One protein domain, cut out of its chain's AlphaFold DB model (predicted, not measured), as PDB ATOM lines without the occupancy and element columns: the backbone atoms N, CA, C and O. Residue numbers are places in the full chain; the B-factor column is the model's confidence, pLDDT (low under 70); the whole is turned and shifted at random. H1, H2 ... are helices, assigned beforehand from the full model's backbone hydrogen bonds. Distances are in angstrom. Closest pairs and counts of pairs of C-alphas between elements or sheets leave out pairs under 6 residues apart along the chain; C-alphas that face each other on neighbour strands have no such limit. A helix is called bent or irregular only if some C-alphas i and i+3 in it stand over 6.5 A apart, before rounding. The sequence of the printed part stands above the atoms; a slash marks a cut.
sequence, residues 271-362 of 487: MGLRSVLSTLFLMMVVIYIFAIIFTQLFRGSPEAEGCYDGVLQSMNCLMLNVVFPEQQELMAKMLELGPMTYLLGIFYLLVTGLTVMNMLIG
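AT A GLANCE: This is residues 271 to 362 of the 487 residues of the protein "Cacna1g protein" of Symbiodinium natans (UniProt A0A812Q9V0). One long helix, H1, runs along one side of the model; H2 crosses its later part steeply, and a helical hairpin of H3 and H4 lies beyond H2, with H4 slanting back towards the early part of H1. The link of residues 298 to 310 loops round beyond the end of H1. The printed part has 92 residues with four named helices, in the order H1, H2, H3, H4, and no named strand: all helix. It is only just compact, close to loose, with a radius of gyration of the C-alphas of 14.3 A, and elongated, spanning 46 by 29 by 20 A.

IN THESE COORDINATES: Find C-alpha 271 at (24.928, 36.094, -30.508); from there H1, residues 271 to 297, runs 40.9 A to C-alpha 297 at (-13.894, 28.129, -40.420). H1 is only just irregular: C-alphas 271 and 274 are 6.8 A apart. H2, residues 311 to 323, covers 16.5 A. H3, residues 325 to 337, covers 19.9 A and is irregular, with C-alphas 326 and 329 7.4 A apart. H4, residues 339 to 362, runs 33.2 A to C-alpha 362 at (15.018, 38.947, -20.654).

HOW THE PARTS SIT: Start at Ala 291: its C-alpha and that of Ser 314 are the closest of H1 and H2, 5.0 A apart. H1 touches H2 with residues 287 to 295 alone, at a steep tilt of 64 degrees, opposite ways. H2 touches H3 at a steep tilt of 46 degrees, the closest C-alphas being Leu 320 and Gln 328, 5.3 A. H3 and H4 form a hairpin and touch at a shallow tilt of 22 degrees, opposite ways, closest at C-alphas 334 and 342, 5.0 A. H1 and H4 are close but not clearly touching: C-alphas 276 and 354 are 7.4 A apart. H1 and H3 are apart, as are H2 and H4. In H2 and H4 every O i to N i+4 pair is within hydrogen-bond range; in H1 22 of 23 are, in H3 7 of 9.

THE WHOLE: The two C-alphas farthest apart, of Met 271 and Gly 300, are 46.5 A apart. The printed part has no cut. The link from H1 to H2 is long, 13 residues; those from H2 to H3 and from H3 to H4 are tight. Look at the B-factor column for low confidence, under 70, at residues 271, 354 to 356, 358 and 360.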
ATOM      1  N   MET A 271      24.904  37.334 -31.296       68.19
ATOM      2  CA  MET A 271      24.928  36.094 -30.508       68.19
ATOM      3  C   MET A 271      23.519  35.649 -30.084       68.19
ATOM      4  O   MET A 271      23.227  34.453 -30.101       68.19
ATOM      5  N   GLY A 272      22.638  36.596 -29.748       70.31
ATOM      6  CA  GLY A 272      21.238  36.329 -29.398       70.31
ATOM      7  C   GLY A 272      20.331  36.027 -30.597       70.31
ATOM      8  O   GLY A 272      19.303  35.365 -30.440       70.31
ATOM      9  N   LEU A 273      20.723  36.444 -31.807       78.19
ATOM     10  CA  LEU A 273      19.906  36.354 -33.022       78.19
ATOM     11  C   LEU A 273      19.416  34.930 -33.304       78.19
ATOM     12  O   LEU A 273      18.273  34.747 -33.709       78.19
ATOM     13  N   ARG A 274      20.241  33.906 -33.049       77.06
ATOM     14  CA  ARG A 274      19.845  32.501 -33.253       77.06
ATOM     15  C   ARG A 274      18.630  32.115 -32.410       77.06
ATOM     16  O   ARG A 274      17.734  31.442 -32.915       77.06
ATOM     17  N   SER A 275      18.609  32.519 -31.142       73.56
ATOM     18  CA  SER A 275      17.488  32.229 -30.246       73.56
ATOM     19  C   SER A 275      16.242  32.997 -30.690       73.56
ATOM     20  O   SER A 275      15.184  32.392 -30.852       73.56
ATOM     21  N   VAL A 276      16.392  34.285 -31.020       77.62
ATOM     22  CA  VAL A 276      15.290  35.130 -31.514       77.62
ATOM     23  C   VAL A 276      14.672  34.565 -32.797       77.62
ATOM     24  O   VAL A 276      13.451  34.464 -32.897       77.62
ATOM     25  N   LEU A 277      15.495  34.139 -33.760       80.50
ATOM     26  CA  LEU A 277      15.025  33.530 -35.008       80.50
ATOM     27  C   LEU A 277      14.292  32.204 -34.768       80.50
ATOM     28  O   LEU A 277      13.312  31.921 -35.453       80.50
ATOM     29  N   SER A 278      14.729  31.407 -33.789       79.94
ATOM     30  CA  SER A 278      14.048  30.161 -33.420       79.94
ATOM     31  C   SER A 278      12.647  30.427 -32.860       79.94
ATOM     32  O   SER A 278      11.685  29.777 -33.267       79.94
ATOM     33  N   THR A 279      12.514  31.408 -31.965       80.19
ATOM     34  CA  THR A 279      11.216  31.810 -31.401       80.19
ATOM     35  C   THR A 279      10.301  32.399 -32.473       80.19
ATOM     36  O   THR A 279       9.119  32.066 -32.526       80.19
ATOM     37  N   LEU A 280      10.847  33.212 -33.381       81.62
ATOM     38  CA  LEU A 280      10.115  33.736 -34.534       81.62
ATOM     39  C   LEU A 280       9.579  32.642 -35.446       81.62
ATOM     40  O   LEU A 280       8.434  32.706 -35.885       81.62
ATOM     41  N   PHE A 281      10.410  31.647 -35.747       86.38
ATOM     42  CA  PHE A 281      10.003  30.526 -36.576       86.38
ATOM     43  C   PHE A 281       8.848  29.760 -35.923       86.38
ATOM     44  O   PHE A 281       7.841  29.502 -36.579       86.38
ATOM     45  N   LEU A 282       8.945  29.478 -34.618       86.56
ATOM     46  CA  LEU A 282       7.865  28.844 -33.864       86.56
ATOM     47  C   LEU A 282       6.575  29.682 -33.895       86.56
ATOM     48  O   LEU A 282       5.504  29.144 -34.166       86.56
ATOM     49  N   MET A 283       6.677  30.999 -33.689       86.38
ATOM     50  CA  MET A 283       5.539  31.919 -33.764       86.38
ATOM     51  C   MET A 283       4.880  31.900 -35.150       86.38
ATOM     52  O   MET A 283       3.660  31.789 -35.246       86.38
ATOM     53  N   MET A 284       5.669  31.942 -36.228       89.31
ATOM     54  CA  MET A 284       5.155  31.870 -37.600       89.31
ATOM     55  C   MET A 284       4.452  30.542 -37.892       89.31
ATOM     56  O   MET A 284       3.421  30.539 -38.562       89.31
ATOM     57  N   VAL A 285       4.965  29.421 -37.370       93.06
ATOM     58  CA  VAL A 285       4.312  28.108 -37.492       93.06
ATOM     59  C   VAL A 285       2.953  28.105 -36.790       93.06
ATOM     60  O   VAL A 285       1.973  27.640 -37.367       93.06
ATOM     61  N   VAL A 286       2.863  28.663 -35.580       92.06
ATOM     62  CA  VAL A 286       1.591  28.772 -34.849       92.06
ATOM     63  C   VAL A 286       0.598  29.653 -35.612       92.06
ATOM     64  O   VAL A 286      -0.532  29.227 -35.851       92.06
ATOM     65  N   ILE A 287       1.025  30.837 -36.070       92.81
ATOM     66  CA  ILE A 287       0.187  31.736 -36.882       92.81
ATOM     67  C   ILE A 287      -0.294  31.028 -38.151       92.81
ATOM     68  O   ILE A 287      -1.462  31.146 -38.502       92.81
ATOM     69  N   TYR A 288       0.567  30.261 -38.823       95.38
ATOM     70  CA  TYR A 288       0.204  29.502 -40.019       95.38
ATOM     71  C   TYR A 288      -0.874  28.442 -39.744       95.38
ATOM     72  O   TYR A 288      -1.846  28.350 -40.493       95.38
ATOM     73  N   ILE A 289      -0.743  27.676 -38.654       95.69
ATOM     74  CA  ILE A 289      -1.741  26.670 -38.260       95.69
ATOM     75  C   ILE A 289      -3.100  27.339 -38.016       95.69
ATOM     76  O   ILE A 289      -4.106  26.913 -38.586       95.69
ATOM     77  N   PHE A 290      -3.137  28.422 -37.234       93.25
ATOM     78  CA  PHE A 290      -4.380  29.149 -36.966       93.25
ATOM     79  C   PHE A 290      -4.932  29.868 -38.200       93.25
ATOM     80  O   PHE A 290      -6.147  29.924 -38.373       93.25
ATOM     81  N   ALA A 291      -4.074  30.353 -39.098       94.38
ATOM     82  CA  ALA A 291      -4.494  30.944 -40.363       94.38
ATOM     83  C   ALA A 291      -5.257  29.933 -41.223       94.38
ATOM     84  O   ALA A 291      -6.305  30.277 -41.764       94.38
ATOM     85  N   ILE A 292      -4.787  28.682 -41.309       94.31
ATOM     86  CA  ILE A 292      -5.508  27.609 -42.008       94.31
ATOM     87  C   ILE A 292      -6.858  27.346 -41.341       94.31
ATOM     88  O   ILE A 292      -7.870  27.285 -42.036       94.31
ATOM     89  N   ILE A 293      -6.876  27.210 -40.010       93.50
ATOM     90  CA  ILE A 293      -8.106  26.940 -39.253       93.50
ATOM     91  C   ILE A 293      -9.138  28.043 -39.505       93.50
ATOM     92  O   ILE A 293     -10.269  27.738 -39.870       93.50
ATOM     93  N   PHE A 294      -8.756  29.317 -39.390       90.69
ATOM     94  CA  PHE A 294      -9.681  30.432 -39.591       90.69
ATOM     95  C   PHE A 294     -10.092  30.625 -41.052       90.69
ATOM     96  O   PHE A 294     -11.270  30.862 -41.302       90.69
ATOM     97  N   THR A 295      -9.185  30.421 -42.018       91.31
ATOM     98  CA  THR A 295      -9.545  30.422 -43.452       91.31
ATOM     99  C   THR A 295     -10.626  29.373 -43.739       91.31
ATOM    100  O   THR A 295     -11.525  29.596 -44.545       91.31
ATOM    101  N   GLN A 296     -10.546  28.202 -43.098       89.75
ATOM    102  CA  GLN A 296     -11.532  27.133 -43.276       89.75
ATOM    103  C   GLN A 296     -12.835  27.412 -42.526       89.75
ATOM    104  O   GLN A 296     -13.906  27.173 -43.078       89.75
ATOM    105  N   LEU A 297     -12.745  27.914 -41.293       89.06
ATOM    106  CA  LEU A 297     -13.894  28.129 -40.420       89.06
ATOM    107  C   LEU A 297     -14.787  29.275 -40.905       89.06
ATOM    108  O   LEU A 297     -16.006  29.140 -40.903       89.06
ATOM    109  N   PHE A 298     -14.186  30.380 -41.346       86.44
ATOM    110  CA  PHE A 298     -14.920  31.568 -41.780       86.44
ATOM    111  C   PHE A 298     -15.294  31.540 -43.265       86.44
ATOM    112  O   PHE A 298     -15.922  32.477 -43.762       86.44
ATOM    113  N   ARG A 299     -14.964  30.469 -43.995       83.75
ATOM    114  CA  ARG A 299     -15.221  30.375 -45.433       83.75
ATOM    115  C   ARG A 299     -16.710  30.570 -45.750       83.75
ATOM    116  O   ARG A 299     -17.543  29.755 -45.367       83.75
ATOM    117  N   GLY A 300     -17.031  31.622 -46.504       78.44
ATOM    118  CA  GLY A 300     -18.408  31.951 -46.898       78.44
ATOM    119  C   GLY A 300     -19.206  32.760 -45.869       78.44
ATOM    120  O   GLY A 300     -20.382  33.026 -46.105       78.44
ATOM    121  N   SER A 301     -18.588  33.164 -44.756       81.38
ATOM    122  CA  SER A 301     -19.143  34.158 -43.832       81.38
ATOM    123  C   SER A 301     -18.771  35.582 -44.279       81.38
ATOM    124  O   SER A 301     -17.711  35.764 -44.882       81.38
ATOM    125  N   PRO A 302     -19.585  36.606 -43.965       78.88
ATOM    126  CA  PRO A 302     -19.223  38.005 -44.222       78.88
ATOM    127  C   PRO A 302     -17.992  38.450 -43.413       78.88
ATOM    128  O   PRO A 302     -17.323  39.407 -43.776       78.88
ATOM    129  N   GLU A 303     -17.668  37.738 -42.332       74.00
ATOM    130  CA  GLU A 303     -16.513  37.997 -41.464       74.00
ATOM    131  C   GLU A 303     -15.184  37.550 -42.098       74.00
ATOM    132  O   GLU A 303     -14.118  37.973 -41.652       74.00
ATOM    133  N   ALA A 304     -15.223  36.716 -43.148       73.56
ATOM    134  CA  ALA A 304     -14.026  36.340 -43.898       73.56
ATOM    135  C   ALA A 304     -13.543  37.418 -44.872       73.56
ATOM    136  O   ALA A 304     -12.350  37.439 -45.191       73.56
ATOM    137  N   GLU A 305     -14.436  38.301 -45.319       75.00
ATOM    138  CA  GLU A 305     -14.161  39.232 -46.407       75.00
ATOM    139  C   GLU A 305     -13.039  40.208 -46.013       75.00
ATOM    140  O   GLU A 305     -13.137  40.966 -45.049       75.00
ATOM    141  N   GLY A 306     -11.919  40.153 -46.739       77.12
ATOM    142  CA  GLY A 306     -10.772  41.041 -46.541       77.12
ATOM    143  C   GLY A 306      -9.724  40.568 -45.524       77.12
ATOM    144  O   GLY A 306      -8.615  41.110 -45.522       77.12
ATOM    145  N   CYS A 307      -9.997  39.534 -44.721       81.75
ATOM    146  CA  CYS A 307      -9.048  39.013 -43.726       81.75
ATOM    147  C   CYS A 307      -8.800  37.504 -43.835       81.75
ATOM    148  O   CYS A 307      -7.651  37.086 -43.696       81.75
ATOM    149  N   TYR A 308      -9.831  36.699 -44.121       87.75
ATOM    150  CA  TYR A 308      -9.762  35.232 -44.088       87.75
ATOM    151  C   TYR A 308     -10.051  34.542 -45.431       87.75
ATOM    152  O   TYR A 308     -10.298  33.338 -45.470       87.75
ATOM    153  N   ASP A 309      -9.962  35.269 -46.548       85.75
ATOM    154  CA  ASP A 309     -10.196  34.727 -47.898       85.75
ATOM    155  C   ASP A 309      -9.098  33.756 -48.368       85.75
ATOM    156  O   ASP A 309      -9.330  32.852 -49.174       85.75
ATOM    157  N   GLY A 310      -7.881  33.919 -47.846       88.56
ATOM    158  CA  GLY A 310      -6.741  33.063 -48.151       88.56
ATOM    159  C   GLY A 310      -5.794  32.925 -46.968       88.56
ATOM    160  O   GLY A 310      -5.774  33.759 -46.065       88.56
ATOM    161  N   VAL A 311      -4.960  31.883 -46.988       90.94
ATOM    162  CA  VAL A 311      -4.061  31.571 -45.864       90.94
ATOM    163  C   VAL A 311      -3.054  32.697 -45.623       90.94
ATOM    164  O   VAL A 311      -2.866  33.101 -44.485       90.94
ATOM    165  N   LEU A 312      -2.448  33.262 -46.673       89.94
ATOM    166  CA  LEU A 312      -1.468  34.347 -46.518       89.94
ATOM    167  C   LEU A 312      -2.106  35.637 -45.975       89.94
ATOM    168  O   LEU A 312      -1.515  36.318 -45.141       89.94
ATOM    169  N   GLN A 313      -3.330  35.942 -46.409       88.38
ATOM    170  CA  GLN A 313      -4.101  37.084 -45.915       88.38
ATOM    171  C   GLN A 313      -4.541  36.864 -44.465       88.38
ATOM    172  O   GLN A 313      -4.392  37.766 -43.648       88.38
ATOM    173  N   SER A 314      -4.932  35.635 -44.119       92.19
ATOM    174  CA  SER A 314      -5.244  35.223 -42.747       92.19
ATOM    175  C   SER A 314      -4.029  35.311 -41.838       92.19
ATOM    176  O   SER A 314      -4.136  35.807 -40.724       92.19
ATOM    177  N   MET A 315      -2.852  34.882 -42.307       92.19
ATOM    178  CA  MET A 315      -1.598  35.039 -41.566       92.19
ATOM    179  C   MET A 315      -1.300  36.513 -41.307       92.19
ATOM    180  O   MET A 315      -0.942  36.874 -40.190       92.19
ATOM    181  N   ASN A 316      -1.479  37.365 -42.320       89.94
ATOM    182  CA  ASN A 316      -1.281  38.801 -42.190       89.94
ATOM    183  C   ASN A 316      -2.281  39.433 -41.210       89.94
ATOM    184  O   ASN A 316      -1.900  40.206 -40.335       89.94
ATOM    185  N   CYS A 317      -3.554  39.053 -41.319       89.81
ATOM    186  CA  CYS A 317      -4.623  39.518 -40.449       89.81
ATOM    187  C   CYS A 317      -4.388  39.077 -38.998       89.81
ATOM    188  O   CYS A 317      -4.489  39.901 -38.097       89.81
ATOM    189  N   LEU A 318      -3.989  37.827 -38.750       90.69
ATOM    190  CA  LEU A 318      -3.646  37.346 -37.408       90.69
ATOM    191  C   LEU A 318      -2.405  38.038 -36.846       90.69
ATOM    192  O   LEU A 318      -2.389  38.431 -35.685       90.69
ATOM    193  N   MET A 319      -1.372  38.226 -37.664       88.38
ATOM    194  CA  MET A 319      -0.159  38.913 -37.235       88.38
ATOM    195  C   MET A 319      -0.453  40.357 -36.812       88.38
ATOM    196  O   MET A 319      -0.017  40.776 -35.745       88.38
ATOM    197  N   LEU A 320      -1.222  41.106 -37.604       88.50
ATOM    198  CA  LEU A 320      -1.514  42.507 -37.306       88.50
ATOM    199  C   LEU A 320      -2.601  42.680 -36.245       88.50
ATOM    200  O   LEU A 320      -2.426  43.483 -35.346       88.50
ATOM    201  N   ASN A 321      -3.705  41.936 -36.297       86.06
ATOM    202  CA  ASN A 321      -4.814  42.147 -35.359       86.06
ATOM    203  C   ASN A 321      -4.589  41.476 -33.998       86.06
ATOM    204  O   ASN A 321      -5.131  41.942 -33.001       86.06
ATOM    205  N   VAL A 322      -3.830  40.374 -33.940       84.94
ATOM    206  CA  VAL A 322      -3.650  39.598 -32.698       84.94
ATOM    207  C   VAL A 322      -2.284  39.851 -32.074       84.94
ATOM    208  O   VAL A 322      -2.205  40.080 -30.871       84.94
ATOM    209  N   VAL A 323      -1.205  39.815 -32.863       85.50
ATOM    210  CA  VAL A 323       0.158  39.964 -32.318       85.50
ATOM    211  C   VAL A 323       0.545  41.436 -32.161       85.50
ATOM    212  O   VAL A 323       1.145  41.801 -31.154       85.50
ATOM    213  N   PHE A 324       0.180  42.287 -33.125       85.75
ATOM    214  CA  PHE A 324       0.576  43.702 -33.170       85.75
ATOM    215  C   PHE A 324      -0.611  44.662 -33.389       85.75
ATOM    216  O   PHE A 324      -0.593  45.446 -34.346       85.75
ATOM    217  N   PRO A 325      -1.645  44.627 -32.518       84.75
ATOM    218  CA  PRO A 325      -2.901  45.353 -32.736       84.75
ATOM    219  C   PRO A 325      -2.704  46.868 -32.858       84.75
ATOM    220  O   PRO A 325      -3.379  47.528 -33.643       84.75
ATOM    221  N   GLU A 326      -1.742  47.431 -32.126       86.88
ATOM    222  CA  GLU A 326      -1.471  48.871 -32.144       86.88
ATOM    223  C   GLU A 326      -0.873  49.354 -33.476       86.88
ATOM    224  O   GLU A 326      -1.028  50.516 -33.846       86.88
ATOM    225  N   GLN A 327      -0.184  48.482 -34.218       88.50
ATOM    226  CA  GLN A 327       0.527  48.841 -35.448       88.50
ATOM    227  C   GLN A 327      -0.304  48.595 -36.714       88.50
ATOM    228  O   GLN A 327       0.152  48.918 -37.814       88.50
ATOM    229  N   GLN A 328      -1.520  48.059 -36.588       88.31
ATOM    230  CA  GLN A 328      -2.374  47.714 -37.723       88.31
ATOM    231  C   GLN A 328      -2.650  48.912 -38.642       88.31
ATOM    232  O   GLN A 328      -2.490  48.794 -39.857       88.31
ATOM    233  N   GLU A 329      -3.028  50.068 -38.085       88.62
ATOM    234  CA  GLU A 329      -3.352  51.262 -38.880       88.62
ATOM    235  C   GLU A 329      -2.132  51.758 -39.673       88.62
ATOM    236  O   GLU A 329      -2.239  52.133 -40.842       88.62
ATOM    237  N   LEU A 330      -0.947  51.710 -39.056       88.19
ATOM    238  CA  LEU A 330       0.306  52.080 -39.707       88.19
ATOM    239  C   LEU A 330       0.625  51.127 -40.864       88.19
ATOM    240  O   LEU A 330       0.962  51.575 -41.960       88.19
ATOM    241  N   MET A 331       0.500  49.819 -40.633       89.69
ATOM    242  CA  MET A 331       0.783  48.797 -41.641       89.69
ATOM    243  C   MET A 331      -0.217  48.843 -42.802       89.69
ATOM    244  O   MET A 331       0.190  48.690 -43.952       89.69
ATOM    245  N   ALA A 332      -1.493  49.138 -42.534       87.50
ATOM    246  CA  ALA A 332      -2.506  49.336 -43.570       87.50
ATOM    247  C   ALA A 332      -2.150  50.514 -44.492       87.50
ATOM    248  O   ALA A 332      -2.086  50.344 -45.709       87.50
ATOM    249  N   LYS A 333      -1.793  51.676 -43.924       88.44
ATOM    250  CA  LYS A 333      -1.332  52.836 -44.711       88.44
ATOM    251  C   LYS A 333      -0.078  52.509 -45.526       88.44
ATOM    252  O   LYS A 333       0.030  52.892 -46.687       88.44
ATOM    253  N   MET A 334       0.870  51.764 -44.951       88.44
ATOM    254  CA  MET A 334       2.084  51.345 -45.665       88.44
ATOM    255  C   MET A 334       1.809  50.381 -46.824       88.44
ATOM    256  O   MET A 334       2.558  50.408 -47.803       88.44
ATOM    257  N   LEU A 335       0.759  49.556 -46.729       87.50
ATOM    258  CA  LEU A 335       0.320  48.667 -47.805       87.50
ATOM    259  C   LEU A 335      -0.251  49.455 -48.992       87.50
ATOM    260  O   LEU A 335       0.042  49.110 -50.136       87.50
ATOM    261  N   GLU A 336      -0.988  50.539 -48.729       87.44
ATOM    262  CA  GLU A 336      -1.526  51.438 -49.764       87.44
ATOM    263  C   GLU A 336      -0.423  52.187 -50.531       87.44
ATOM    264  O   GLU A 336      -0.529  52.393 -51.739       87.44
ATOM    265  N   LEU A 337       0.668  52.555 -49.847       84.56
ATOM    266  CA  LEU A 337       1.851  53.186 -50.451       84.56
ATOM    267  C   LEU A 337       2.639  52.230 -51.366       84.56
ATOM    268  O   LEU A 337       3.282  52.675 -52.322       84.56
ATOM    269  N   GLY A 338       2.590  50.925 -51.091       87.12
ATOM    270  CA  GLY A 338       3.166  49.889 -51.941       87.12
ATOM    271  C   GLY A 338       3.721  48.671 -51.186       87.12
ATOM    272  O   GLY A 338       3.942  48.693 -49.976       87.12
ATOM    273  N   PRO A 339       4.036  47.582 -51.907       86.00
ATOM    274  CA  PRO A 339       4.505  46.339 -51.289       86.00
ATOM    275  C   PRO A 339       5.893  46.469 -50.643       86.00
ATOM    276  O   PRO A 339       6.185  45.783 -49.667       86.00
ATOM    277  N   MET A 340       6.755  47.355 -51.155       82.62
ATOM    278  CA  MET A 340       8.102  47.554 -50.603       82.62
ATOM    279  C   MET A 340       8.083  48.336 -49.287       82.62
ATOM    280  O   MET A 340       8.805  47.981 -48.359       82.62
ATOM    281  N   THR A 341       7.241  49.370 -49.182       84.38
ATOM    282  CA  THR A 341       7.030  50.109 -47.926       84.38
ATOM    283  C   THR A 341       6.402  49.209 -46.875       84.38
ATOM    284  O   THR A 341       6.825  49.235 -45.723       84.38
ATOM    285  N   TYR A 342       5.473  48.348 -47.288       88.69
ATOM    286  CA  TYR A 342       4.887  47.333 -46.426       88.69
ATOM    287  C   TYR A 342       5.917  46.328 -45.894       88.69
ATOM    288  O   TYR A 342       5.989  46.092 -44.691       88.69
ATOM    289  N   LEU A 343       6.765  45.776 -46.770       88.38
ATOM    290  CA  LEU A 343       7.819  44.839 -46.371       88.38
ATOM    291  C   LEU A 343       8.825  45.485 -45.408       88.38
ATOM    292  O   LEU A 343       9.229  44.860 -44.428       88.38
ATOM    293  N   LEU A 344       9.205  46.742 -45.662       86.38
ATOM    294  CA  LEU A 344      10.066  47.512 -44.763       86.38
ATOM    295  C   LEU A 344       9.385  47.759 -43.407       86.38
ATOM    296  O   LEU A 344      10.034  47.634 -42.372       86.38
ATOM    297  N   GLY A 345       8.082  48.053 -43.409       88.00
ATOM    298  CA  GLY A 345       7.260  48.193 -42.207       88.00
ATOM    299  C   GLY A 345       7.208  46.914 -41.374       88.00
ATOM    300  O   GLY A 345       7.459  46.963 -40.171       88.00
ATOM    301  N   ILE A 346       6.985  45.760 -42.014       87.75
ATOM    302  CA  ILE A 346       7.053  44.445 -41.358       87.75
ATOM    303  C   ILE A 346       8.449  44.200 -40.786       87.75
ATOM    304  O   ILE A 346       8.566  43.770 -39.642       87.75
ATOM    305  N   PHE A 347       9.513  44.477 -41.543       87.06
ATOM    306  CA  PHE A 347      10.880  44.304 -41.052       87.06
ATOM    307  C   PHE A 347      11.156  45.177 -39.821       87.06
ATOM    308  O   PHE A 347      11.668  44.682 -38.820       87.06
ATOM    309  N   TYR A 348      10.758  46.451 -39.860       87.12
ATOM    310  CA  TYR A 348      10.852  47.367 -38.724       87.12
ATOM    311  C   TYR A 348      10.070  46.861 -37.506       87.12
ATOM    312  O   TYR A 348      10.591  46.881 -36.390       87.12
ATOM    313  N   LEU A 349       8.843  46.384 -37.715       86.31
ATOM    314  CA  LEU A 349       7.972  45.866 -36.665       86.31
ATOM    315  C   LEU A 349       8.543  44.585 -36.046       86.31
ATOM    316  O   LEU A 349       8.570  44.468 -34.823       86.31
ATOM    317  N   LEU A 350       9.085  43.673 -36.857       82.12
ATOM    318  CA  LEU A 350       9.780  42.483 -36.369       82.12
ATOM    319  C   LEU A 350      11.019  42.873 -35.564       82.12
ATOM    320  O   LEU A 350      11.163  42.437 -34.428       82.12
ATOM    321  N   VAL A 351      11.901  43.720 -36.098       79.69
ATOM    322  CA  VAL A 351      13.119  44.124 -35.382       79.69
ATOM    323  C   VAL A 351      12.765  44.828 -34.075       79.69
ATOM    324  O   VAL A 351      13.248  44.414 -33.028       79.69
ATOM    325  N   THR A 352      11.900  45.839 -34.099       78.31
ATOM    326  CA  THR A 352      11.562  46.641 -32.912       78.31
ATOM    327  C   THR A 352      10.767  45.832 -31.892       78.31
ATOM    328  O   THR A 352      11.127  45.805 -30.717       78.31
ATOM    329  N   GLY A 353       9.733  45.116 -32.338       74.75
ATOM    330  CA  GLY A 353       8.896  44.288 -31.473       74.75
ATOM    331  C   GLY A 353       9.697  43.181 -30.796       74.75
ATOM    332  O   GLY A 353       9.565  42.977 -29.595       74.75
ATOM    333  N   LEU A 354      10.593  42.509 -31.523       69.31
ATOM    334  CA  LEU A 354      11.392  41.423 -30.955       69.31
ATOM    335  C   LEU A 354      12.551  41.919 -30.110       69.31
ATOM    336  O   LEU A 354      12.814  41.337 -29.066       69.31
ATOM    337  N   THR A 355      13.290  42.931 -30.564       69.94
ATOM    338  CA  THR A 355      14.477  43.383 -29.827       69.94
ATOM    339  C   THR A 355      14.077  44.043 -28.520       69.94
ATOM    340  O   THR A 355      14.656  43.708 -27.493       69.94
ATOM    341  N   VAL A 356      13.049  44.894 -28.518       69.81
ATOM    342  CA  VAL A 356      12.621  45.603 -27.309       69.81
ATOM    343  C   VAL A 356      11.867  44.673 -26.359       69.81
ATOM    344  O   VAL A 356      12.242  44.595 -25.191       69.81
ATOM    345  N   MET A 357      10.863  43.914 -26.831       70.81
ATOM    346  CA  MET A 357      10.096  43.032 -25.938       70.81
ATOM    347  C   MET A 357      10.942  41.879 -25.405       70.81
ATOM    348  O   MET A 357      10.906  41.618 -24.207       70.81
ATOM    349  N   ASN A 358      11.745  41.207 -26.241       69.81
ATOM    350  CA  ASN A 358      12.542  40.076 -25.757       69.81
ATOM    351  C   ASN A 358      13.715  40.530 -24.878       69.81
ATOM    352  O   ASN A 358      14.092  39.796 -23.970       69.81
ATOM    353  N   MET A 359      14.269  41.731 -25.094       72.50
ATOM    354  CA  MET A 359      15.238  42.310 -24.159       72.50
ATOM    355  C   MET A 359      14.573  42.655 -22.823       72.50
ATOM    356  O   MET A 359      15.117  42.311 -21.779       72.50
ATOM    357  N   LEU A 360      13.388  43.275 -22.835       64.75
ATOM    358  CA  LEU A 360      12.654  43.630 -21.618       64.75
ATOM    359  C   LEU A 360      12.228  42.384 -20.833       64.75
ATOM    360  O   LEU A 360      12.458  42.321 -19.629       64.75
ATOM    361  N   ILE A 361      11.674  41.372 -21.504       72.12
ATOM    362  CA  ILE A 361      11.343  40.079 -20.890       72.12
ATOM    363  C   ILE A 361      12.615  39.406 -20.369       72.12
ATOM    364  O   ILE A 361      12.598  38.885 -19.262       72.12
ATOM    365  N   GLY A 362      13.726  39.462 -21.109       73.06
ATOM    366  CA  GLY A 362      15.018  38.947 -20.654       73.06
ATOM    367  C   GLY A 362      15.481  39.590 -19.344       73.06
ATOM    368  O   GLY A 362      15.793  38.875 -18.397       73.06
TER     369      GLY A 362